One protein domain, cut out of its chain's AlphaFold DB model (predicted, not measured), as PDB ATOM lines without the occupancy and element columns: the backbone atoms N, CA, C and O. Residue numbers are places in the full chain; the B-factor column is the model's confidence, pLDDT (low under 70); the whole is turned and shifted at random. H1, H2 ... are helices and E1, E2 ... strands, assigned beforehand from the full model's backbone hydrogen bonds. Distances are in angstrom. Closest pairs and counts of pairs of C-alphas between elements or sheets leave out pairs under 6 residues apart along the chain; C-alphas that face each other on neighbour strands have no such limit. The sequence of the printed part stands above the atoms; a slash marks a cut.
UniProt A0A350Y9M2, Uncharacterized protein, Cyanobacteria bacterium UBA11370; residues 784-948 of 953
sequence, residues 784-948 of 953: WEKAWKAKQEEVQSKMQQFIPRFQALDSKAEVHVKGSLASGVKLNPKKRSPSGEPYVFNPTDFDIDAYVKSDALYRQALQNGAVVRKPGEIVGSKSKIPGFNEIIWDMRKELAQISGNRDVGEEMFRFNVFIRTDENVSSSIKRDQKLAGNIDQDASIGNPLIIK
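Overview. This is residues 784 to 948 of the 953 residues of an uncharacterized protein of Cyanobacteria bacterium UBA11370 (UniProt A0A350Y9M2). A strongly twisted sheet of six strands makes the core of three layers, with H6 running along one face and H1, H4 and H5 on the other, H1 near the E1 and E6 side and H4 near the E4 and E5 side. H4 stands at one end of the longest axis, and the long loop around Ser 835 reaches out to the other. The printed part has 165 residues with six named helices and six named strands, in the order H1 H2 E1 H3 E2 H4 E3 E4 H5 E5 H6 E6; the sheet runs E3 E4 E5 E2 E1 E6, is mixed, and the class is mixed, helices and strands. The whole is compact, with a radius of gyration of the C-alphas of 15.8 A, and spans 47 by 32 by 28 A.

Arrangement. Begin with H1, residues 784 to 800, which is on the sheet at a height of 9.2 A, over E6, residues 945 to 947, and only just over E1, residues 814 to 818, on which 3 of its C-alphas fall. On the local plane it stands at 19 degrees to E6, along the strands; its closest C-alphas to E6 are Gln 796 and Ile 947, 5.8 A. H2, residues 803 to 807, only grazes the sheet. E1 and E6 are antiparallel, with N 817 and O 945 at 2.8 A. H3, residues 820 to 823, touches H1, closest at the C-alphas of Leu 821 and Gln 792, 6.6 A. Next look at E2, residues 849 to 853, antiparallel to E1, with N 816 and O 851 at 2.9 A. H4, residues 855 to 863, is on the same face as H1, at a height of 8.6 A. It lies only just over E4, residues 873 to 875, and E5, residues 913 to 916, with 3 C-alphas falling on each. E3, residues 868 to 870, forms a hairpin with E4, with N 873 and O 870 at 2.9 A; E4 and E5 are antiparallel, with N 915 and O 874 at 2.8 A. E5 and E2 are parallel, with N 852 and O 914 at 2.7 A. H5, residues 884 to 895, touches H1 by its residues 891 to 895 alone, closest at the C-alphas of Glu 894 and Lys 798, 6.8 A, a steep tilt of 43 degrees, opposite ways. H6, residues 918 to 932, is on the opposite face from H1, at a height of 9.7 A, and runs along E2, at 7 degrees on the local plane. E2, H4, E3 and E5, H6, E6 are split strand-helix-strand units, two strands running the same way with other strands between them in the sheet, each with a right-handed crossover. Every O i to N i+4 pair is within hydrogen-bond range in H1, H2, H4, H5 and H6; H3 is too short for such a pair.

Along the chain. Find C-alpha 784 at (182.101, 209.046, 265.307); from there H1 runs 23.9 A to residue 800. H2 covers 6.1 A, E1 13.0 A, H3 4.9 A and E2 13.3 A. H4 runs 12.3 A to C-alpha 863 at (223.118, 219.311, 279.133). E3 measures 5.6 A, E4 6.9 A, H5 16.5 A, E5 9.5 A and H6 20.9 A. E6, 6.4 A long, ends at C-alpha 947, (203.351, 211.380, 262.345).

Size, cuts and confidence. The C-alphas farthest apart are those of Ser 835 and Gln 863, 47.8 A. The printed part has no cut. Look for the long links at H3 to E2, H5 to E5 and H6 to E6. The mean pLDDT of the printed part is 83.5, and 26 residues are under 70: 784, 829, 832 to 838, 905 to 910 and 932 to 942.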
ATOM      1  N   TRP A 784     181.117 208.397 264.433       68.00
ATOM      2  CA  TRP A 784     182.101 209.046 265.307       68.00
ATOM      3  C   TRP A 784     183.525 208.552 265.049       68.00
ATOM      4  O   TRP A 784     184.451 209.359 265.070       68.00
ATOM      5  N   GLU A 785     183.706 207.264 264.735       71.94
ATOM      6  CA  GLU A 785     185.008 206.709 264.352       71.94
ATOM      7  C   GLU A 785     185.501 207.321 263.044       71.94
ATOM      8  O   GLU A 785     186.685 207.612 262.889       71.94
ATOM      9  N   LYS A 786     184.583 207.567 262.105       74.75
ATOM     10  CA  LYS A 786     184.878 208.232 260.836       74.75
ATOM     11  C   LYS A 786     185.276 209.691 261.060       74.75
ATOM     12  O   LYS A 786     186.276 210.138 260.504       74.75
ATOM     13  N   ALA A 787     184.547 210.419 261.906       76.50
ATOM     14  CA  ALA A 787     184.894 211.790 262.280       76.50
ATOM     15  C   ALA A 787     186.218 211.864 263.065       76.50
ATOM     16  O   ALA A 787     187.013 212.781 262.867       76.50
ATOM     17  N   TRP A 788     186.477 210.880 263.926       84.06
ATOM     18  CA  TRP A 788     187.727 210.729 264.661       84.06
ATOM     19  C   TRP A 788     188.908 210.470 263.718       84.06
ATOM     20  O   TRP A 788     189.880 211.225 263.763       84.06
ATOM     21  N   LYS A 789     188.801 209.490 262.811       84.44
ATOM     22  CA  LYS A 789     189.824 209.192 261.793       84.44
ATOM     23  C   LYS A 789     190.074 210.388 260.876       84.44
ATOM     24  O   LYS A 789     191.224 210.766 260.677       84.44
ATOM     25  N   ALA A 790     189.023 211.072 260.423       84.94
ATOM     26  CA  ALA A 790     189.164 212.300 259.638       84.94
ATOM     27  C   ALA A 790     189.931 213.398 260.403       84.94
ATOM     28  O   ALA A 790     190.772 214.089 259.828       84.94
ATOM     29  N   LYS A 791     189.703 213.539 261.720       89.19
ATOM     30  CA  LYS A 791     190.474 214.471 262.559       89.19
ATOM     31  C   LYS A 791     191.918 214.028 262.784       89.19
ATOM     32  O   LYS A 791     192.797 214.888 262.831       89.19
ATOM     33  N   GLN A 792     192.188 212.727 262.888       90.62
ATOM     34  CA  GLN A 792     193.559 212.211 262.915       90.62
ATOM     35  C   GLN A 792     194.304 212.557 261.625       90.62
ATOM     36  O   GLN A 792     195.419 213.068 261.698       90.62
ATOM     37  N   GLU A 793     193.676 212.355 260.465       89.50
ATOM     38  CA  GLU A 793     194.245 212.687 259.155       89.50
ATOM     39  C   GLU A 793     194.494 214.194 258.997       89.50
ATOM     40  O   GLU A 793     195.574 214.595 258.559       89.50
ATOM     41  N   GLU A 794     193.545 215.043 259.410       91.94
ATOM     42  CA  GLU A 794     193.687 216.506 259.368       91.94
ATOM     43  C   GLU A 794     194.878 216.984 260.217       91.94
ATOM     44  O   GLU A 794     195.723 217.756 259.747       91.94
ATOM     45  N   VAL A 795     194.985 216.492 261.458       91.94
ATOM     46  CA  VAL A 795     196.096 216.828 262.360       91.94
ATOM     47  C   VAL A 795     197.413 216.263 261.829       91.94
ATOM     48  O   VAL A 795     198.422 216.969 261.826       91.94
ATOM     49  N   GLN A 796     197.415 215.023 261.336       92.44
ATOM     50  CA  GLN A 796     198.612 214.383 260.800       92.44
ATOM     51  C   GLN A 796     199.151 215.142 259.589       92.44
ATOM     52  O   GLN A 796     200.334 215.480 259.574       92.44
ATOM     53  N   SER A 797     198.289 215.495 258.635       90.75
ATOM     54  CA  SER A 797     198.641 216.292 257.456       90.75
ATOM     55  C   SER A 797     199.267 217.638 257.840       90.75
ATOM     56  O   SER A 797     200.352 217.986 257.368       90.75
ATOM     57  N   LYS A 798     198.666 218.366 258.792       91.75
ATOM     58  CA  LYS A 798     199.224 219.637 259.282       91.75
ATOM     59  C   LYS A 798     200.536 219.472 260.049       91.75
ATOM     60  O   LYS A 798     201.367 220.379 260.004       91.75
ATOM     61  N   MET A 799     200.749 218.348 260.738       92.62
ATOM     62  CA  MET A 799     201.974 218.088 261.507       92.62
ATOM     63  C   MET A 799     203.144 217.570 260.656       92.62
ATOM     64  O   MET A 799     204.299 217.800 261.023       92.62
ATOM     65  N   GLN A 800     202.879 216.922 259.516       93.38
ATOM     66  CA  GLN A 800     203.899 216.331 258.635       93.38
ATOM     67  C   GLN A 800     204.983 217.327 258.196       93.38
ATOM     68  O   GLN A 800     206.163 216.981 258.133       93.38
ATOM     69  N   GLN A 801     204.617 218.588 257.959       92.19
ATOM     70  CA  GLN A 801     205.563 219.634 257.547       92.19
ATOM     71  C   GLN A 801     206.644 219.949 258.598       92.19
ATOM     72  O   GLN A 801     207.685 220.520 258.271       92.19
ATOM     73  N   PHE A 802     206.424 219.582 259.864       94.00
ATOM     74  CA  PHE A 802     207.366 219.844 260.951       94.00
ATOM     75  C   PHE A 802     208.351 218.693 261.180       94.00
ATOM     76  O   PHE A 802     209.362 218.898 261.854       94.00
ATOM     77  N   ILE A 803     208.118 217.514 260.589       94.25
ATOM     78  CA  ILE A 803     208.988 216.338 260.747       94.25
ATOM     79  C   ILE A 803     210.433 216.627 260.327       94.25
ATOM     80  O   ILE A 803     211.321 216.440 261.163       94.25
ATOM     81  N   PRO A 804     210.708 217.203 259.136       94.38
ATOM     82  CA  PRO A 804     212.083 217.488 258.731       94.38
ATOM     83  C   PRO A 804     212.783 218.492 259.654       94.38
ATOM     84  O   PRO A 804     214.001 218.463 259.799       94.38
ATOM     85  N   ARG A 805     212.021 219.382 260.308       95.06
ATOM     86  CA  ARG A 805     212.565 220.381 261.237       95.06
ATOM     87  C   ARG A 805     213.008 219.740 262.551       95.06
ATOM     88  O   ARG A 805     214.055 220.110 263.070       95.06
ATOM     89  N   PHE A 806     212.259 218.766 263.070       95.00
ATOM     90  CA  PHE A 806     212.707 217.978 264.225       95.00
ATOM     91  C   PHE A 806     213.855 217.034 263.860       95.00
ATOM     92  O   PHE A 806     214.809 216.923 264.627       95.00
ATOM     93  N   GLN A 807     213.816 216.432 262.670       94.69
ATOM     94  CA  GLN A 807     214.891 215.572 262.173       94.69
ATOM     95  C   GLN A 807     216.202 216.325 261.904       94.69
ATOM     96  O   GLN A 807     217.282 215.749 261.998       94.69
ATOM     97  N   ALA A 808     216.133 217.627 261.615       94.38
ATOM     98  CA  ALA A 808     217.316 218.480 261.529       94.38
ATOM     99  C   ALA A 808     218.003 218.684 262.893       94.38
ATOM    100  O   ALA A 808     219.201 218.963 262.929       94.38
ATOM    101  N   LEU A 809     217.266 218.547 264.004       94.31
ATOM    102  CA  LEU A 809     217.831 218.584 265.359       94.31
ATOM    103  C   LEU A 809     218.389 217.213 265.771       94.31
ATOM    104  O   LEU A 809     219.442 217.140 266.398       94.31
ATOM    105  N   ASP A 810     217.697 216.135 265.407       95.00
ATOM    106  CA  ASP A 810     218.167 214.754 265.529       95.00
ATOM    107  C   ASP A 810     217.537 213.909 264.424       95.00
ATOM    108  O   ASP A 810     216.323 213.740 264.406       95.00
ATOM    109  N   SER A 811     218.349 213.311 263.549       92.94
ATOM    110  CA  SER A 811     217.863 212.522 262.410       92.94
ATOM    111  C   SER A 811     216.968 211.338 262.801       92.94
ATOM    112  O   SER A 811     216.264 210.806 261.948       92.94
ATOM    113  N   LYS A 812     217.007 210.903 264.069       92.81
ATOM    114  CA  LYS A 812     216.168 209.823 264.617       92.81
ATOM    115  C   LYS A 812     214.932 210.323 265.372       92.81
ATOM    116  O   LYS A 812     214.202 209.510 265.929       92.81
ATOM    117  N   ALA A 813     214.696 211.633 265.419       94.31
ATOM    118  CA  ALA A 813     213.543 212.200 266.098       94.31
ATOM    119  C   ALA A 813     212.238 211.762 265.422       94.31
ATOM    120  O   ALA A 813     212.022 212.007 264.234       94.31
ATOM    121  N   GLU A 814     211.336 211.173 266.204       95.06
ATOM    122  CA  GLU A 814     209.991 210.819 265.750       95.06
ATOM    123  C   GLU A 814     208.949 211.700 266.436       95.06
ATOM    124  O   GLU A 814     208.984 211.866 267.656       95.06
ATOM    125  N   VAL A 815     207.977 212.217 265.682       95.12
ATOM    126  CA  VAL A 815     206.880 213.027 266.234       95.12
ATOM    127  C   VAL A 815     205.621 212.187 266.373       95.12
ATOM    128  O   VAL A 815     205.207 211.489 265.449       95.12
ATOM    129  N   HIS A 816     205.028 212.235 267.555       94.69
ATOM    130  CA  HIS A 816     203.903 211.402 267.955       94.69
ATOM    131  C   HIS A 816     202.806 212.283 268.556       94.69
ATOM    132  O   HIS A 816     203.095 213.255 269.261       94.69
ATOM    133  N   VAL A 817     201.550 211.918 268.324       92.50
ATOM    134  CA  VAL A 817     200.365 212.488 268.979       92.50
ATOM    135  C   VAL A 817     199.797 211.458 269.955       92.50
ATOM    136  O   VAL A 817     199.814 210.260 269.686       92.50
ATOM    137  N   LYS A 818     199.307 211.910 271.110       88.31
ATOM    138  CA  LYS A 818     198.726 211.067 272.167       88.31
ATOM    139  C   LYS A 818     197.380 211.621 272.649       88.31
ATOM    140  O   LYS A 818     196.901 212.644 272.167       88.31
ATOM    141  N   GLY A 819     196.801 210.962 273.653       85.25
ATOM    142  CA  GLY A 819     195.524 211.364 274.246       85.25
ATOM    143  C   GLY A 819     194.340 210.919 273.390       85.25
ATOM    144  O   GLY A 819     194.501 210.096 272.495       85.25
ATOM    145  N   SER A 820     193.150 211.470 273.648       85.12
ATOM    146  CA  SER A 820     191.912 211.000 273.004       85.12
ATOM    147  C   SER A 820     191.897 211.164 271.485       85.12
ATOM    148  O   SER A 820     191.197 210.414 270.819       85.12
ATOM    149  N   LEU A 821     192.671 212.101 270.924       88.56
ATOM    150  CA  LEU A 821     192.842 212.210 269.472       88.56
ATOM    151  C   LEU A 821     193.584 210.996 268.894       88.56
ATOM    152  O   LEU A 821     193.263 210.549 267.800       88.56
ATOM    153  N   ALA A 822     194.552 210.435 269.618       87.94
ATOM    154  CA  ALA A 822     195.265 209.233 269.193       87.94
ATOM    155  C   ALA A 822     194.494 207.947 269.523       87.94
ATOM    156  O   ALA A 822     194.501 207.029 268.718       87.94
ATOM    157  N   SER A 823     193.822 207.891 270.678       81.38
ATOM    158  CA  SER A 823     193.186 206.669 271.188       81.38
ATOM    159  C   SER A 823     191.688 206.544 270.911       81.38
ATOM    160  O   SER A 823     191.108 205.536 271.291       81.38
ATOM    161  N   GLY A 824     191.019 207.568 270.375       80.38
ATOM    162  CA  GLY A 824     189.568 207.561 270.128       80.38
ATOM    163  C   GLY A 824     188.703 207.677 271.387       80.38
ATOM    164  O   GLY A 824     187.532 208.026 271.305       80.38
ATOM    165  N   VAL A 825     189.280 207.469 272.573       78.19
ATOM    166  CA  VAL A 825     188.607 207.549 273.879       78.19
ATOM    167  C   VAL A 825     189.468 208.261 274.925       78.19
ATOM    168  O   VAL A 825     190.698 208.297 274.840       78.19
ATOM    169  N   LYS A 826     188.843 208.816 275.965       81.31
ATOM    170  CA  LYS A 826     189.518 209.390 277.136       81.31
ATOM    171  C   LYS A 826     189.912 208.279 278.109       81.31
ATOM    172  O   LYS A 826     189.134 207.878 278.964       81.31
ATOM    173  N   LEU A 827     191.176 207.862 278.044       75.88
ATOM    174  CA  LEU A 827     191.731 206.790 278.888       75.88
ATOM    175  C   LEU A 827     191.916 207.170 280.370       75.88
ATOM    176  O   LEU A 827     192.195 206.313 281.204       75.88
ATOM    177  N   ASN A 828     191.765 208.447 280.738       78.69
ATOM    178  CA  ASN A 828     191.942 208.889 282.122       78.69
ATOM    179  C   ASN A 828     190.817 208.340 283.027       78.69
ATOM    180  O   ASN A 828     189.669 208.753 282.859       78.69
ATOM    181  N   PRO A 829     191.124 207.530 284.063       69.81
ATOM    182  CA  PRO A 829     190.112 206.936 284.940       69.81
ATOM    183  C   PRO A 829     189.216 207.946 285.662       69.81
ATOM    184  O   PRO A 829     188.106 207.606 286.050       69.81
ATOM    185  N   LYS A 830     189.687 209.189 285.843       74.00
ATOM    186  CA  LYS A 830     188.932 210.270 286.495       74.00
ATOM    187  C   LYS A 830     187.926 210.965 285.571       74.00
ATOM    188  O   LYS A 830     187.192 211.830 286.032       74.00
ATOM    189  N   LYS A 831     187.939 210.661 284.270       70.81
ATOM    190  CA  LYS A 831     187.065 211.256 283.251       70.81
ATOM    191  C   LYS A 831     186.237 210.141 282.606       70.81
ATOM    192  O   LYS A 831     186.517 209.746 281.478       70.81
ATOM    193  N   ARG A 832     185.263 209.630 283.356       67.25
ATOM    194  CA  ARG A 832     184.327 208.576 282.941       67.25
ATOM    195  C   ARG A 832     182.891 209.076 283.055       67.25
ATOM    196  O   ARG A 832     182.633 209.986 283.843       67.25
ATOM    197  N   SER A 833     181.991 208.486 282.279       59.66
ATOM    198  CA  SER A 833     180.554 208.720 282.376       59.66
ATOM    199  C   SER A 833     180.027 208.342 283.773       59.66
ATOM    200  O   SER A 833     180.685 207.596 284.507       59.66
ATOM    201  N   PRO A 834     178.814 208.786 284.145       52.12
ATOM    202  CA  PRO A 834     178.146 208.316 285.361       52.12
ATOM    203  C   PRO A 834     177.964 206.788 285.419       52.12
ATOM    204  O   PRO A 834     177.918 206.226 286.509       52.12
ATOM    205  N   SER A 835     177.900 206.116 284.260       45.25
ATOM    206  CA  SER A 835     177.856 204.651 284.133       45.25
ATOM    207  C   SER A 835     179.230 203.971 284.237       45.25
ATOM    208  O   SER A 835     179.303 202.748 284.229       45.25
ATOM    209  N   GLY A 836     180.323 204.732 284.370       56.62
ATOM    210  CA  GLY A 836     181.684 204.206 284.517       56.62
ATOM    211  C   GLY A 836     182.429 203.961 283.199       56.62
ATOM    212  O   GLY A 836     183.568 203.486 283.216       56.62
ATOM    213  N   GLU A 837     181.850 204.329 282.060       61.78
ATOM    214  CA  GLU A 837     182.447 204.150 280.736       61.78
ATOM    215  C   GLU A 837     183.405 205.306 280.380       61.78
ATOM    216  O   GLU A 837     183.205 206.445 280.813       61.78
ATOM    217  N   PRO A 838     184.481 205.061 279.618       67.88
ATOM    218  CA  PRO A 838     185.331 206.131 279.101       67.88
ATOM    219  C   PRO A 838     184.577 207.003 278.089       67.88
ATOM    220  O   PRO A 838     183.868 206.499 277.224       67.88
ATOM    221  N   TYR A 839     184.773 208.322 278.146       72.31
ATOM    222  CA  TYR A 839     184.220 209.222 277.129       72.31
ATOM    223  C   TYR A 839     184.893 209.004 275.769       72.31
ATOM    224  O   TYR A 839     186.121 208.944 275.700       72.31
ATOM    225  N   VAL A 840     184.115 208.984 274.690       75.62
ATOM    226  CA  VAL A 840     184.629 208.955 273.311       75.62
ATOM    227  C   VAL A 840     185.251 210.295 272.901       75.62
ATOM    228  O   VAL A 840     185.057 211.332 273.546       75.62
ATOM    229  N   PHE A 841     186.058 210.272 271.844       81.50
ATOM    230  CA  PHE A 841     186.660 211.455 271.249       81.50
ATOM    231  C   PHE A 841     185.578 212.398 270.710       81.50
ATOM    232  O   PHE A 841     184.694 211.986 269.964       81.50
ATOM    233  N   ASN A 842     185.681 213.682 271.064       78.88
ATOM    234  CA  ASN A 842     184.797 214.719 270.547       78.88
ATOM    235  C   ASN A 842     185.537 215.535 269.464       78.88
ATOM    236  O   ASN A 842     186.402 216.341 269.817       78.88
ATOM    237  N   PRO A 843     185.192 215.394 268.170       79.12
ATOM    238  CA  PRO A 843     185.857 216.106 267.072       79.12
ATOM    239  C   PRO A 843     185.604 217.621 267.071       79.12
ATOM    240  O   PRO A 843     186.268 218.348 266.335       79.12
ATOM    241  N   THR A 844     184.656 218.101 267.878       77.00
ATOM    242  CA  THR A 844     184.310 219.526 268.008       77.00
ATOM    243  C   THR A 844     184.899 220.182 269.259       77.00
ATOM    244  O   THR A 844     184.830 221.403 269.388       77.00
ATOM    245  N   ASP A 845     185.486 219.394 270.167       80.94
ATOM    246  CA  ASP A 845     186.105 219.881 271.401       80.94
ATOM    247  C   ASP A 845     187.216 218.926 271.875       80.94
ATOM    248  O   ASP A 845     187.021 218.052 272.734       80.94
ATOM    249  N   PHE A 846     188.417 219.105 271.321       85.06
ATOM    250  CA  PHE A 846     189.596 218.292 271.620       85.06
ATOM    251  C   PHE A 846     190.865 219.127 271.799       85.06
ATOM    252  O   PHE A 846     190.999 220.217 271.265       85.06
ATOM    253  N   ASP A 847     191.787 218.611 272.602       86.56
ATOM    254  CA  ASP A 847     193.154 219.096 272.790       86.56
ATOM    255  C   ASP A 847     194.121 218.235 271.972       86.56
ATOM    256  O   ASP A 847     193.839 217.065 271.694       86.56
ATOM    257  N   ILE A 848     195.262 218.809 271.585       88.94
ATOM    258  CA  ILE A 848     196.298 218.080 270.847       88.94
ATOM    259  C   ILE A 848     197.521 217.932 271.746       88.94
ATOM    260  O   ILE A 848     198.256 218.876 272.012       88.94
ATOM    261  N   ASP A 849     197.776 216.710 272.193       87.62
ATOM    262  CA  ASP A 849     198.969 216.391 272.963       87.62
ATOM    263  C   ASP A 849     200.020 215.749 272.053       87.62
ATOM    264  O   ASP A 849     199.812 214.646 271.550       87.62
ATOM    265  N   ALA A 850     201.181 216.386 271.892       92.62
ATOM    266  CA  ALA A 850     202.261 215.866 271.055       92.62
ATOM    267  C   ALA A 850     203.563 215.640 271.837       92.62
ATOM    268  O   ALA A 850     203.834 216.271 272.865       92.62
ATOM    269  N   TYR A 851     204.402 214.735 271.346       94.75
ATOM    270  CA  TYR A 851     205.768 214.569 271.829       94.75
ATOM    271  C   TYR A 851     206.726 214.165 270.707       94.75
ATOM    272  O   TYR A 851     206.324 213.608 269.691       94.75
ATOM    273  N   VAL A 852     208.006 214.450 270.922       96.38
ATOM    274  CA  VAL A 852     209.133 214.007 270.110       96.38
ATOM    275  C   VAL A 852     209.853 212.906 270.875       96.38
ATOM    276  O   VAL A 852     210.336 213.140 271.988       96.38
ATOM    277  N   LYS A 853     209.910 211.710 270.295       96.75
ATOM    278  CA  LYS A 853     210.695 210.585 270.804       96.75
ATOM    279  C   LYS A 853     212.137 210.746 270.323       96.75
ATOM    280  O   LYS A 853     212.390 210.670 269.123       96.75
ATOM    281  N   SER A 854     213.054 211.045 271.242       97.00
ATOM    282  CA  SER A 854     214.492 211.148 270.965       97.00
ATOM    283  C   SER A 854     215.303 211.182 272.262       97.00
ATOM    284  O   SER A 854     215.289 212.166 273.011       97.00
ATOM    285  N   ASP A 855     216.098 210.135 272.490       96.88
ATOM    286  CA  ASP A 855     217.068 210.100 273.588       96.88
ATOM    287  C   ASP A 855     218.218 211.101 273.391       96.88
ATOM    288  O   ASP A 855     218.857 211.526 274.359       96.88
ATOM    289  N   ALA A 856     218.529 211.473 272.144       96.69
ATOM    290  CA  ALA A 856     219.575 212.446 271.838       96.69
ATOM    291  C   ALA A 856     219.140 213.860 272.244       96.69
ATOM    292  O   ALA A 856     219.842 214.516 273.017       96.69
ATOM    293  N   LEU A 857     217.945 214.285 271.821       96.38
ATOM    294  CA  LEU A 857     217.375 215.579 272.201       96.38
ATOM    295  C   LEU A 857     217.099 215.643 273.704       96.38
ATOM    296  O   LEU A 857     217.336 216.674 274.328       96.38
ATOM    297  N   TYR A 858     216.664 214.542 274.326       96.62
ATOM    298  CA  TYR A 858     216.485 214.498 275.778       96.62
ATOM    299  C   TYR A 858     217.804 214.756 276.523       96.62
ATOM    300  O   TYR A 858     217.862 215.609 277.412       96.62
ATOM    301  N   ARG A 859     218.892 214.078 276.128       96.12
ATOM    302  CA  ARG A 859     220.230 214.286 276.710       96.12
ATOM    303  C   ARG A 859     220.767 215.690 276.450       96.12
ATOM    304  O   ARG A 859     221.311 216.302 277.366       96.12
ATOM    305  N   GLN A 860     220.576 216.219 275.244       95.69
ATOM    306  CA  GLN A 860     220.974 217.584 274.901       95.69
ATOM    307  C   GLN A 860     220.231 218.620 275.757       95.69
ATOM    308  O   GLN A 860     220.843 219.546 276.286       95.69
ATOM    309  N   ALA A 861     218.924 218.443 275.965       95.69
ATOM    310  CA  ALA A 861     218.143 219.317 276.834       95.69
ATOM    311  C   ALA A 861     218.666 219.296 278.283       95.69
ATOM    312  O   ALA A 861     218.794 220.350 278.908       95.69
ATOM    313  N   LEU A 862     219.022 218.120 278.813       95.50
ATOM    314  CA  LEU A 862     219.641 218.002 280.140       95.50
ATOM    315  C   LEU A 862     220.980 218.738 280.225       95.50
ATOM    316  O   LEU A 862     221.211 219.462 281.192       95.50
ATOM    317  N   GLN A 863     221.835 218.602 279.208       95.56
ATOM    318  CA  GLN A 863     223.118 219.311 279.133       95.56
ATOM    319  C   GLN A 863     222.932 220.833 279.105       95.56
ATOM    320  O   GLN A 863     223.692 221.560 279.740       95.56
ATOM    321  N   ASN A 864     221.864 221.311 278.467       94.56
ATOM    322  CA  ASN A 864     221.500 222.728 278.448       94.56
ATOM    323  C   ASN A 864     220.822 223.193 279.758       94.56
ATOM    324  O   ASN A 864     220.419 224.354 279.890       94.56
ATOM    325  N   GLY A 865     220.677 222.308 280.749       93.38
ATOM    326  CA  GLY A 865     220.067 222.598 282.043       93.38
ATOM    327  C   GLY A 865     218.546 222.735 281.973       93.38
ATOM    328  O   GLY A 865     217.978 223.614 282.633       93.38
ATOM    329  N   ALA A 866     217.878 221.951 281.124       93.50
ATOM    330  CA  ALA A 866     216.424 221.844 281.116       93.50
ATOM    331  C   ALA A 866     215.916 221.149 282.387       93.50
ATOM    332  O   ALA A 866     216.522 220.206 282.895       93.50
ATOM    333  N   VAL A 867     214.766 221.599 282.891       91.88
ATOM    334  CA  VAL A 867     214.130 220.989 284.066       91.88
ATOM    335  C   VAL A 867     213.301 219.788 283.624       91.88
ATOM    336  O   VAL A 867     212.363 219.921 282.832       91.88
ATOM    337  N   VAL A 868     213.627 218.619 284.172       93.06
ATOM    338  CA  VAL A 868     212.864 217.384 283.970       93.06
ATOM    339  C   VAL A 868     211.503 217.512 284.645       93.06
ATOM    340  O   VAL A 868     211.415 217.805 285.834       93.06
ATOM    341  N   ARG A 869     210.425 217.280 283.888       89.06
ATOM    342  CA  ARG A 869     209.060 217.293 284.436       89.06
ATOM    343  C   ARG A 869     208.744 215.977 285.140       89.06
ATOM    344  O   ARG A 869     208.139 215.980 286.208       89.06
ATOM    345  N   LYS A 870     209.113 214.863 284.502       90.19
ATOM    346  CA  LYS A 870     208.995 213.476 284.980       90.19
ATOM    347  C   LYS A 870     210.153 212.658 284.393       90.19
ATOM    348  O   LYS A 870     210.667 213.069 283.353       90.19
ATOM    349  N   PRO A 871     210.551 211.520 284.993       91.75
ATOM    350  CA  PRO A 871     211.619 210.682 284.442       91.75
ATOM    351  C   PRO A 871     211.406 210.403 282.947       91.75
ATOM    352  O   PRO A 871     210.336 209.933 282.558       91.75
ATOM    353  N   GLY A 872     212.382 210.775 282.114       93.31
ATOM    354  CA  GLY A 872     212.313 210.623 280.657       93.31
ATOM    355  C   GLY A 872     211.362 211.575 279.914       93.31
ATOM    356  O   GLY A 872     211.065 211.325 278.753       93.31
ATOM    357  N   GLU A 873     210.864 212.654 280.539       95.25
ATOM    358  CA  GLU A 873     210.005 213.671 279.902       95.25
ATOM    359  C   GLU A 873     210.446 215.109 280.244       95.25
ATOM    360  O   GLU A 873     210.479 215.520 281.412       95.25
ATOM    361  N   ILE A 874     210.715 215.912 279.210       94.50
ATOM    362  CA  ILE A 874     211.000 217.353 279.302       94.50
ATOM    363  C   ILE A 874     209.950 218.134 278.509       94.50
ATOM    364  O   ILE A 874     209.512 217.723 277.438       94.50
ATOM    365  N   VAL A 875     209.540 219.289 279.032       91.69
ATOM    366  CA  VAL A 875     208.679 220.227 278.300       91.69
ATOM    367  C   VAL A 875     209.499 220.861 277.175       91.69
ATOM    368  O   VAL A 875     210.488 221.528 277.466       91.69
ATOM    369  N   GLY A 876     209.107 220.694 275.910       88.94
ATOM    370  CA  GLY A 876     209.916 221.113 274.762       88.94
ATOM    371  C   GLY A 876     210.210 222.612 274.724       88.94
ATOM    372  O   GLY A 876     211.344 223.003 274.460       88.94
ATOM    373  N   SER A 877     209.252 223.459 275.115       86.62
ATOM    374  CA  SER A 877     209.482 224.910 275.248       86.62
ATOM    375  C   SER A 877     210.476 225.282 276.358       86.62
ATOM    376  O   SER A 877     210.990 226.396 276.392       86.62
ATOM    377  N   LYS A 878     210.784 224.344 277.263       89.56
ATOM    378  CA  LYS A 878     211.786 224.471 278.332       89.56
ATOM    379  C   LYS A 878     213.040 223.625 278.075       89.56
ATOM    380  O   LYS A 878     213.885 223.530 278.961       89.56
ATOM    381  N   SER A 879     213.166 223.022 276.890       91.31
ATOM    382  CA  SER A 879     214.302 222.165 276.519       91.31
ATOM    383  C   SER A 879     215.615 222.928 276.379       91.31
ATOM    384  O   SER A 879     216.679 222.329 276.487       91.31
ATOM    385  N   LYS A 880     215.542 224.245 276.129       91.56
ATOM    386  CA  LYS A 880     216.696 225.099 275.810       91.56
ATOM    387  C   LYS A 880     217.503 224.587 274.605       91.56
ATOM    388  O   LYS A 880     218.690 224.880 274.493       91.56
ATOM    389  N   ILE A 881     216.883 223.818 273.711       93.50
ATOM    390  CA  ILE A 881     217.488 223.407 272.440       93.50
ATOM    391  C   ILE A 881     217.219 224.514 271.408       93.50
ATOM    392  O   ILE A 881     216.050 224.877 271.220       93.50
ATOM    393  N   PRO A 882     218.256 225.066 270.746       88.31
ATOM    394  CA  PRO A 882     218.076 226.049 269.678       88.31
ATOM    395  C   PRO A 882     217.118 225.540 268.592       88.31
ATOM    396  O   PRO A 882     217.177 224.377 268.206       88.31
ATOM    397  N   GLY A 883     216.201 226.389 268.128       86.25
ATOM    398  CA  GLY A 883     215.216 226.043 267.095       86.25
ATOM    399  C   GLY A 883     214.028 225.186 267.563       86.25
ATOM    400  O   GLY A 883     212.954 225.293 266.980       86.25
ATOM    401  N   PHE A 884     214.131 224.410 268.653       92.44
ATOM    402  CA  PHE A 884     213.019 223.550 269.107       92.44
ATOM    403  C   PHE A 884     211.773 224.370 269.479       92.44
ATOM    404  O   PHE A 884     210.657 224.035 269.087       92.44
ATOM    405  N   ASN A 885     211.953 225.476 270.209       86.12
ATOM    406  CA  ASN A 885     210.838 226.332 270.623       86.12
ATOM    407  C   ASN A 885     210.168 227.052 269.438       86.12
ATOM    408  O   ASN A 885     208.960 227.262 269.463       86.12
ATOM    409  N   GLU A 886     210.931 227.391 268.395       89.06
ATOM    410  CA  GLU A 886     210.395 227.985 267.164       89.06
ATOM    411  C   GLU A 886     209.511 226.985 266.417       89.06
ATOM    412  O   GLU A 886     208.405 227.332 266.010       89.06
ATOM    413  N   ILE A 887     209.941 225.719 266.328       92.88
ATOM    414  CA  ILE A 887     209.134 224.648 265.725       92.88
ATOM    415  C   ILE A 887     207.803 224.497 266.473       92.88
ATOM    416  O   ILE A 887     206.751 224.479 265.838       92.88
ATOM    417  N   ILE A 888     207.821 224.455 267.813       89.00
ATOM    418  CA  ILE A 888     206.585 224.393 268.617       89.00
ATOM    419  C   ILE A 888     205.681 225.593 268.322       89.00
ATOM    420  O   ILE A 888     204.461 225.443 268.243       89.00
ATOM    421  N   TRP A 889     206.253 226.788 268.210       86.12
ATOM    422  CA  TRP A 889     205.470 228.002 268.024       86.12
ATOM    423  C   TRP A 889     204.769 228.037 266.663       86.12
ATOM    424  O   TRP A 889     203.586 228.374 266.592       86.12
ATOM    425  N   ASP A 890     205.446 227.593 265.608       89.88
ATOM    426  CA  ASP A 890     204.836 227.463 264.285       89.88
ATOM    427  C   ASP A 890     203.782 226.347 264.251       89.88
ATOM    428  O   ASP A 890     202.699 226.539 263.700       89.88
ATOM    429  N   MET A 891     204.040 225.214 264.918       90.12
ATOM    430  CA  MET A 891     203.044 224.147 265.076       90.12
ATOM    431  C   MET A 891     201.767 224.655 265.741       90.12
ATOM    432  O   MET A 891     200.673 224.324 265.297       90.12
ATOM    433  N   ARG A 892     201.883 225.488 266.782       86.06
ATOM    434  CA  ARG A 892     200.719 226.076 267.465       86.06
ATOM    435  C   ARG A 892     199.859 226.890 266.514       86.06
ATOM    436  O   ARG A 892     198.645 226.728 266.518       86.06
ATOM    437  N   LYS A 893     200.481 227.744 265.699       85.69
ATOM    438  CA  LYS A 893     199.758 228.565 264.721       85.69
ATOM    439  C   LYS A 893     199.010 227.713 263.706       85.69
ATOM    440  O   LYS A 893     197.858 228.003 263.406       85.69
ATOM    441  N   GLU A 894     199.654 226.663 263.210       89.31
ATOM    442  CA  GLU A 894     199.056 225.777 262.214       89.31
ATOM    443  C   GLU A 894     197.912 224.934 262.777       89.31
ATOM    444  O   GLU A 894     196.873 224.788 262.129       89.31
ATOM    445  N   LEU A 895     198.081 224.408 263.991       88.94
ATOM    446  CA  LEU A 895     197.080 223.583 264.663       88.94
ATOM    447  C   LEU A 895     195.913 224.404 265.216       88.94
ATOM    448  O   LEU A 895     194.808 223.879 265.333       88.94
ATOM    449  N   ALA A 896     196.114 225.690 265.511       85.75
ATOM    450  CA  ALA A 896     195.040 226.591 265.930       85.75
ATOM    451  C   ALA A 896     193.983 226.826 264.835       85.75
ATOM    452  O   ALA A 896     192.873 227.254 265.131       85.75
ATOM    453  N   GLN A 897     194.312 226.538 263.573       85.62
ATOM    454  CA  GLN A 897     193.375 226.636 262.451       85.62
ATOM    455  C   GLN A 897     192.429 225.429 262.349       85.62
ATOM    456  O   GLN A 897     191.481 225.469 261.568       85.62
ATOM    457  N   ILE A 898     192.685 224.348 263.094       87.25
ATOM    458  CA  ILE A 898     191.871 223.131 263.045       87.25
ATOM    459  C   ILE A 898     190.573 223.359 263.817       87.25
ATOM    460  O   ILE A 898     190.586 223.675 265.009       87.25
ATOM    461  N   SER A 899     189.438 223.156 263.149       82.94
ATOM    462  CA  SER A 899     188.126 223.286 263.785       82.94
ATOM    463  C   SER A 899     187.971 222.287 264.938       82.94
ATOM    464  O   SER A 899     188.355 221.122 264.819       82.94
ATOM    465  N   GLY A 900     187.425 222.752 266.064       81.38
ATOM    466  CA  GLY A 900     187.232 221.945 267.274       81.38
ATOM    467  C   GLY A 900     188.468 221.787 268.169       81.38
ATOM    468  O   GLY A 900     188.351 221.216 269.254       81.38
ATOM    469  N   ASN A 901     189.630 222.314 267.765       86.75
ATOM    470  CA  ASN A 901     190.801 222.369 268.636       86.75
ATOM    471  C   ASN A 901     190.580 223.406 269.753       86.75
ATOM    472  O   ASN A 901     190.426 224.598 269.489       86.75
ATOM    473  N   ARG A 902     190.585 222.956 271.010       82.81
ATOM    474  CA  ARG A 902     190.390 223.792 272.204       82.81
ATOM    475  C   ARG A 902     191.637 224.594 272.587       82.81
ATOM    476  O   ARG A 902     191.551 225.488 273.429       82.81
ATOM    477  N   ASP A 903     192.791 224.278 272.000       76.56
ATOM    478  CA  ASP A 903     194.074 224.936 272.266       76.56
ATOM    479  C   ASP A 903     194.265 226.208 271.412       76.56
ATOM    480  O   ASP A 903     195.341 226.454 270.866       76.56
ATOM    481  N   VAL A 904     193.212 227.027 271.295       70.12
ATOM    482  CA  VAL A 904     193.169 228.267 270.498       70.12
ATOM    483  C   VAL A 904     193.080 229.513 271.391       70.12
ATOM    484  O   VAL A 904     192.356 229.517 272.384       70.12
ATOM    485  N   GLY A 905     193.806 230.587 271.046       57.53
ATOM    486  CA  GLY A 905     193.745 231.895 271.725       57.53
ATOM    487  C   GLY A 905     195.110 232.493 272.102       57.53
ATOM    488  O   GLY A 905     196.128 231.806 272.073       57.53
ATOM    489  N   GLU A 906     195.133 233.785 272.460       48.69
ATOM    490  CA  GLU A 906     196.362 234.539 272.790       48.69
ATOM    491  C   GLU A 906     197.061 234.045 274.075       48.69
ATOM    492  O   GLU A 906     198.284 234.138 274.192       48.69
ATOM    493  N   GLU A 907     196.333 233.401 274.996       55.41
ATOM    494  CA  GLU A 907     196.891 232.713 276.173       55.41
ATOM    495  C   GLU A 907     197.409 231.293 275.832       55.41
ATOM    496  O   GLU A 907     196.998 230.288 276.417       55.41
ATOM    497  N   MET A 908     198.329 231.211 274.861       53.00
ATOM    498  CA  MET A 908     198.911 230.011 274.220       53.00
ATOM    499  C   MET A 908     199.712 229.049 275.145       53.00
ATOM    500  O   MET A 908     200.833 228.636 274.817       53.00
ATOM    501  N   PHE A 909     199.198 228.661 276.315       54.12
ATOM    502  CA  PHE A 909     199.898 227.763 277.249       54.12
ATOM    503  C   PHE A 909     199.459 226.293 277.196       54.12
ATOM    504  O   PHE A 909     200.082 225.472 277.871       54.12
ATOM    505  N   ARG A 910     198.431 225.938 276.416       63.75
ATOM    506  CA  ARG A 910     197.811 224.601 276.498       63.75
ATOM    507  C   ARG A 910     198.437 223.557 275.566       63.75
ATOM    508  O   ARG A 910     198.814 222.497 276.056       63.75
ATOM    509  N   PHE A 911     198.704 223.894 274.300       77.19
ATOM    510  CA  PHE A 911     199.434 223.002 273.391       77.19
ATOM    511  C   PHE A 911     200.937 222.974 273.709       77.19
ATOM    512  O   PHE A 911     201.626 224.002 273.642       77.19
ATOM    513  N   ASN A 912     201.484 221.802 274.021       79.31
ATOM    514  CA  ASN A 912     202.917 221.620 274.240       79.31
ATOM    515  C   ASN A 912     203.430 220.366 273.536       79.31
ATOM    516  O   ASN A 912     202.711 219.380 273.403       79.31
ATOM    517  N   VAL A 913     204.700 220.406 273.140       90.12
ATOM    518  CA  VAL A 913     205.403 219.255 272.579       90.12
ATOM    519  C   VAL A 913     206.436 218.812 273.600       90.12
ATOM    520  O   VAL A 913     207.318 219.584 273.971       90.12
ATOM    521  N   PHE A 914     206.318 217.588 274.100       93.81
ATOM    522  CA  PHE A 914     207.286 217.043 275.055       93.81
ATOM    523  C   PHE A 914     208.464 216.398 274.330       93.81
ATOM    524  O   PHE A 914     208.286 215.835 273.262       93.81
ATOM    525  N   ILE A 915     209.653 216.420 274.925       95.88
ATOM    526  CA  ILE A 915     210.759 215.547 274.520       95.88
ATOM    527  C   ILE A 915     210.709 214.326 275.429       95.88
ATOM    528  O   ILE A 915     210.721 214.483 276.657       95.88
ATOM    529  N   ARG A 916     210.627 213.131 274.844       96.81
ATOM    530  CA  ARG A 916     210.531 211.869 275.579       96.81
ATOM    531  C   ARG A 916     211.606 210.877 275.153       96.81
ATOM    532  O   ARG A 916     211.931 210.777 273.973       96.81
ATOM    533  N   THR A 917     212.116 210.143 276.132       96.62
ATOM    534  CA  THR A 917     213.002 208.990 275.921       96.62
ATOM    535  C   THR A 917     212.208 207.755 275.509       96.62
ATOM    536  O   THR A 917     211.036 207.641 275.885       96.62
ATOM    537  N   ASP A 918     212.857 206.788 274.866       93.38
ATOM    538  CA  ASP A 918     212.217 205.531 274.445       93.38
ATOM    539  C   ASP A 918     211.559 204.792 275.625       93.38
ATOM    540  O   ASP A 918     210.386 204.422 275.562       93.38
ATOM    541  N   GLU A 919     212.253 204.695 276.762       92.25
ATOM    542  CA  GLU A 919     211.748 204.035 277.975       92.25
ATOM    543  C   GLU A 919     210.459 204.680 278.524       92.25
ATOM    544  O   GLU A 919     209.506 203.996 278.919       92.25
ATOM    545  N   ASN A 920     210.399 206.016 278.516       93.88
ATOM    546  CA  ASN A 920     209.220 206.774 278.940       93.88
ATOM    547  C   ASN A 920     208.033 206.518 278.006       93.88
ATOM    548  O   ASN A 920     206.910 206.326 278.484       93.88
ATOM    549  N   VAL A 921     208.284 206.492 276.694       92.00
ATOM    550  CA  VAL A 921     207.262 206.209 275.681       92.00
ATOM    551  C   VAL A 921     206.724 204.791 275.854       92.00
ATOM    552  O   VAL A 921     205.519 204.640 276.045       92.00
ATOM    553  N   SER A 922     207.588 203.772 275.910       89.19
ATOM    554  CA  SER A 922     207.173 202.377 276.115       89.19
ATOM    555  C   SER A 922     206.368 202.191 277.404       89.19
ATOM    556  O   SER A 922     205.351 201.499 277.416       89.19
ATOM    557  N   SER A 923     206.775 202.852 278.490       87.44
ATOM    558  CA  SER A 923     206.052 202.807 279.767       87.44
ATOM    559  C   SER A 923     204.695 203.518 279.709       87.44
ATOM    560  O   SER A 923     203.749 203.108 280.384       87.44
ATOM    561  N   SER A 924     204.577 204.597 278.927       85.50
ATOM    562  CA  SER A 924     203.301 205.281 278.696       85.50
ATOM    563  C   SER A 924     202.340 204.389 277.916       85.50
ATOM    564  O   SER A 924     201.225 204.186 278.380       85.50
ATOM    565  N   ILE A 925     202.807 203.800 276.811       86.25
ATOM    566  CA  ILE A 925     202.011 202.927 275.938       86.25
ATOM    567  C   ILE A 925     201.458 201.736 276.722       86.25
ATOM    568  O   ILE A 925     200.254 201.515 276.717       86.25
ATOM    569  N   LYS A 926     202.296 201.036 277.500       84.50
ATOM    570  CA  LYS A 926     201.843 199.906 278.334       84.50
ATOM    571  C   LYS A 926     200.737 200.291 279.321       84.50
ATOM    572  O   LYS A 926     199.831 199.503 279.577       84.50
ATOM    573  N   ARG A 927     200.801 201.495 279.907       83.75
ATOM    574  CA  ARG A 927     199.736 201.982 280.802       83.75
ATOM    575  C   ARG A 927     198.458 202.293 280.040       83.75
ATOM    576  O   ARG A 927     197.392 201.925 280.518       83.75
ATOM    577  N   ASP A 928     198.570 202.964 278.901       80.88
ATOM    578  CA  ASP A 928     197.423 203.371 278.092       80.88
ATOM    579  C   ASP A 928     196.712 202.138 277.496       80.88
ATOM    580  O   ASP A 928     195.493 202.036 277.605       80.88
ATOM    581  N   GLN A 929     197.463 201.136 277.025       80.00
ATOM    582  CA  GLN A 929     196.948 199.823 276.609       80.00
ATOM    583  C   GLN A 929     196.268 199.067 277.762       80.00
ATOM    584  O   GLN A 929     195.173 198.538 277.603       80.00
ATOM    585  N   LYS A 930     196.857 199.070 278.967       79.56
ATOM    586  CA  LYS A 930     196.223 198.468 280.153       79.56
ATOM    587  C   LYS A 930     194.907 199.159 280.527       79.56
ATOM    588  O   LYS A 930     193.987 198.505 281.005       79.56
ATOM    589  N   LEU A 931     194.818 200.476 280.346       71.62
ATOM    590  CA  LEU A 931     193.588 201.239 280.570       71.62
ATOM    591  C   LEU A 931     192.541 200.994 279.473       71.62
ATOM    592  O   LEU A 931     191.348 201.105 279.755       71.62
ATOM    593  N   ALA A 932     192.990 200.662 278.261       67.38
ATOM    594  CA  ALA A 932     192.153 200.324 277.116       67.38
ATOM    595  C   ALA A 932     191.591 198.895 277.165       67.38
ATOM    596  O   ALA A 932     190.491 198.687 276.677       67.38
ATOM    597  N   GLY A 933     192.267 197.939 277.817       58.41
ATOM    598  CA  GLY A 933     191.874 196.516 277.875       58.41
ATOM    599  C   GLY A 933     190.507 196.191 278.503       58.41
ATOM    600  O   GLY A 933     190.126 195.029 278.544       58.41
ATOM    601  N   ASN A 934     189.762 197.198 278.969       53.41
ATOM    602  CA  ASN A 934     188.379 197.072 279.446       53.41
ATOM    603  C   ASN A 934     187.343 197.595 278.423       53.41
ATOM    604  O   ASN A 934     186.180 197.769 278.776       53.41
ATOM    605  N   ILE A 935     187.771 197.943 277.204       54.03
ATOM    606  CA  ILE A 935     186.953 198.528 276.135       54.03
ATOM    607  C   ILE A 935     187.115 197.612 274.918       54.03
ATOM    608  O   ILE A 935     188.186 197.550 274.324       54.03
ATOM    609  N   ASP A 936     186.075 196.860 274.587       47.62
ATOM    610  CA  ASP A 936     186.114 195.769 273.607       47.62
ATOM    611  C   ASP A 936     186.059 196.255 272.142       47.62
ATOM    612  O   ASP A 936     185.134 195.878 271.434       47.62
ATOM    613  N   GLN A 937     186.978 197.128 271.681       50.44
ATOM    614  CA  GLN A 937     187.129 197.518 270.255       50.44
ATOM    615  C   GLN A 937     188.563 197.996 269.895       50.44
ATOM    616  O   GLN A 937     189.225 198.618 270.715       50.44
ATOM    617  N   ASP A 938     188.999 197.717 268.651       54.00
ATOM    618  CA  ASP A 938     190.202 198.180 267.901       54.00
ATOM    619  C   ASP A 938     191.592 198.108 268.603       54.00
ATOM    620  O   ASP A 938     191.904 198.831 269.548       54.00
ATOM    621  N   ALA A 939     192.508 197.292 268.054       52.22
ATOM    622  CA  ALA A 939     193.886 197.109 268.546       52.22
ATOM    623  C   ALA A 939     194.768 198.381 268.498       52.22
ATOM    624  O   ALA A 939     195.868 198.405 269.058       52.22
ATOM    625  N   SER A 940     194.317 199.442 267.823       55.41
ATOM    626  CA  SER A 940     194.984 200.747 267.796       55.41
ATOM    627  C   SER A 940     194.714 201.606 269.041       55.41
ATOM    628  O   SER A 940     195.457 202.562 269.293       55.41
ATOM    629  N   ILE A 941     193.717 201.263 269.868       63.97
ATOM    630  CA  ILE A 941     193.363 202.039 271.063       63.97
ATOM    631  C   ILE A 941     194.478 201.960 272.118       63.97
ATOM    632  O   ILE A 941     194.913 200.895 272.547       63.97
ATOM    633  N   GLY A 942     194.948 203.130 272.562       63.47
ATOM    634  CA  GLY A 942     196.052 203.264 273.522       63.47
ATOM    635  C   GLY A 942     197.436 203.393 272.882       63.47
ATOM    636  O   GLY A 942     198.398 203.699 273.590       63.47
ATOM    637  N   ASN A 943     197.541 203.250 271.556       78.81
ATOM    638  CA  ASN A 943     198.762 203.556 270.819       78.81
ATOM    639  C   ASN A 943     198.815 205.047 270.428       78.81
ATOM    640  O   ASN A 943     197.784 205.659 270.141       78.81
ATOM    641  N   PRO A 944     200.005 205.671 270.420       85.12
ATOM    642  CA  PRO A 944     200.178 207.019 269.902       85.12
ATOM    643  C   PRO A 944     200.020 207.030 268.378       85.12
ATOM    644  O   PRO A 944     200.426 206.097 267.683       85.12
ATOM    645  N   LEU A 945     199.495 208.130 267.846       89.88
ATOM    646  CA  LEU A 945     199.445 208.375 266.411       89.88
ATOM    647  C   LEU A 945     200.825 208.857 265.947       89.88
ATOM    648  O   LEU A 945     201.262 209.958 266.291       89.88
ATOM    649  N   ILE A 946     201.523 208.025 265.173       91.06
ATOM    650  CA  ILE A 946     202.847 208.347 264.629       91.06
ATOM    651  C   ILE A 946     202.686 209.279 263.423       91.06
ATOM    652  O   ILE A 946     202.014 208.950 262.440       91.06
ATOM    653  N   ILE A 947     203.334 210.442 263.467       92.44
ATOM    654  CA  ILE A 947     203.351 211.380 262.345       92.44
ATOM    655  C   ILE A 947     204.496 210.974 261.415       92.44
ATOM    656  O   ILE A 947     205.665 211.244 261.686       92.44
ATOM    657  N   LYS A 948     204.150 210.265 260.337       85.00
ATOM    658  CA  LYS A 948     205.121 209.758 259.361       85.00
ATOM    659  C   LYS A 948     205.749 210.903 258.568       85.00
ATOM    660  O   LYS A 948     205.073 211.872 258.239       85.00
TER     661      LYS A 948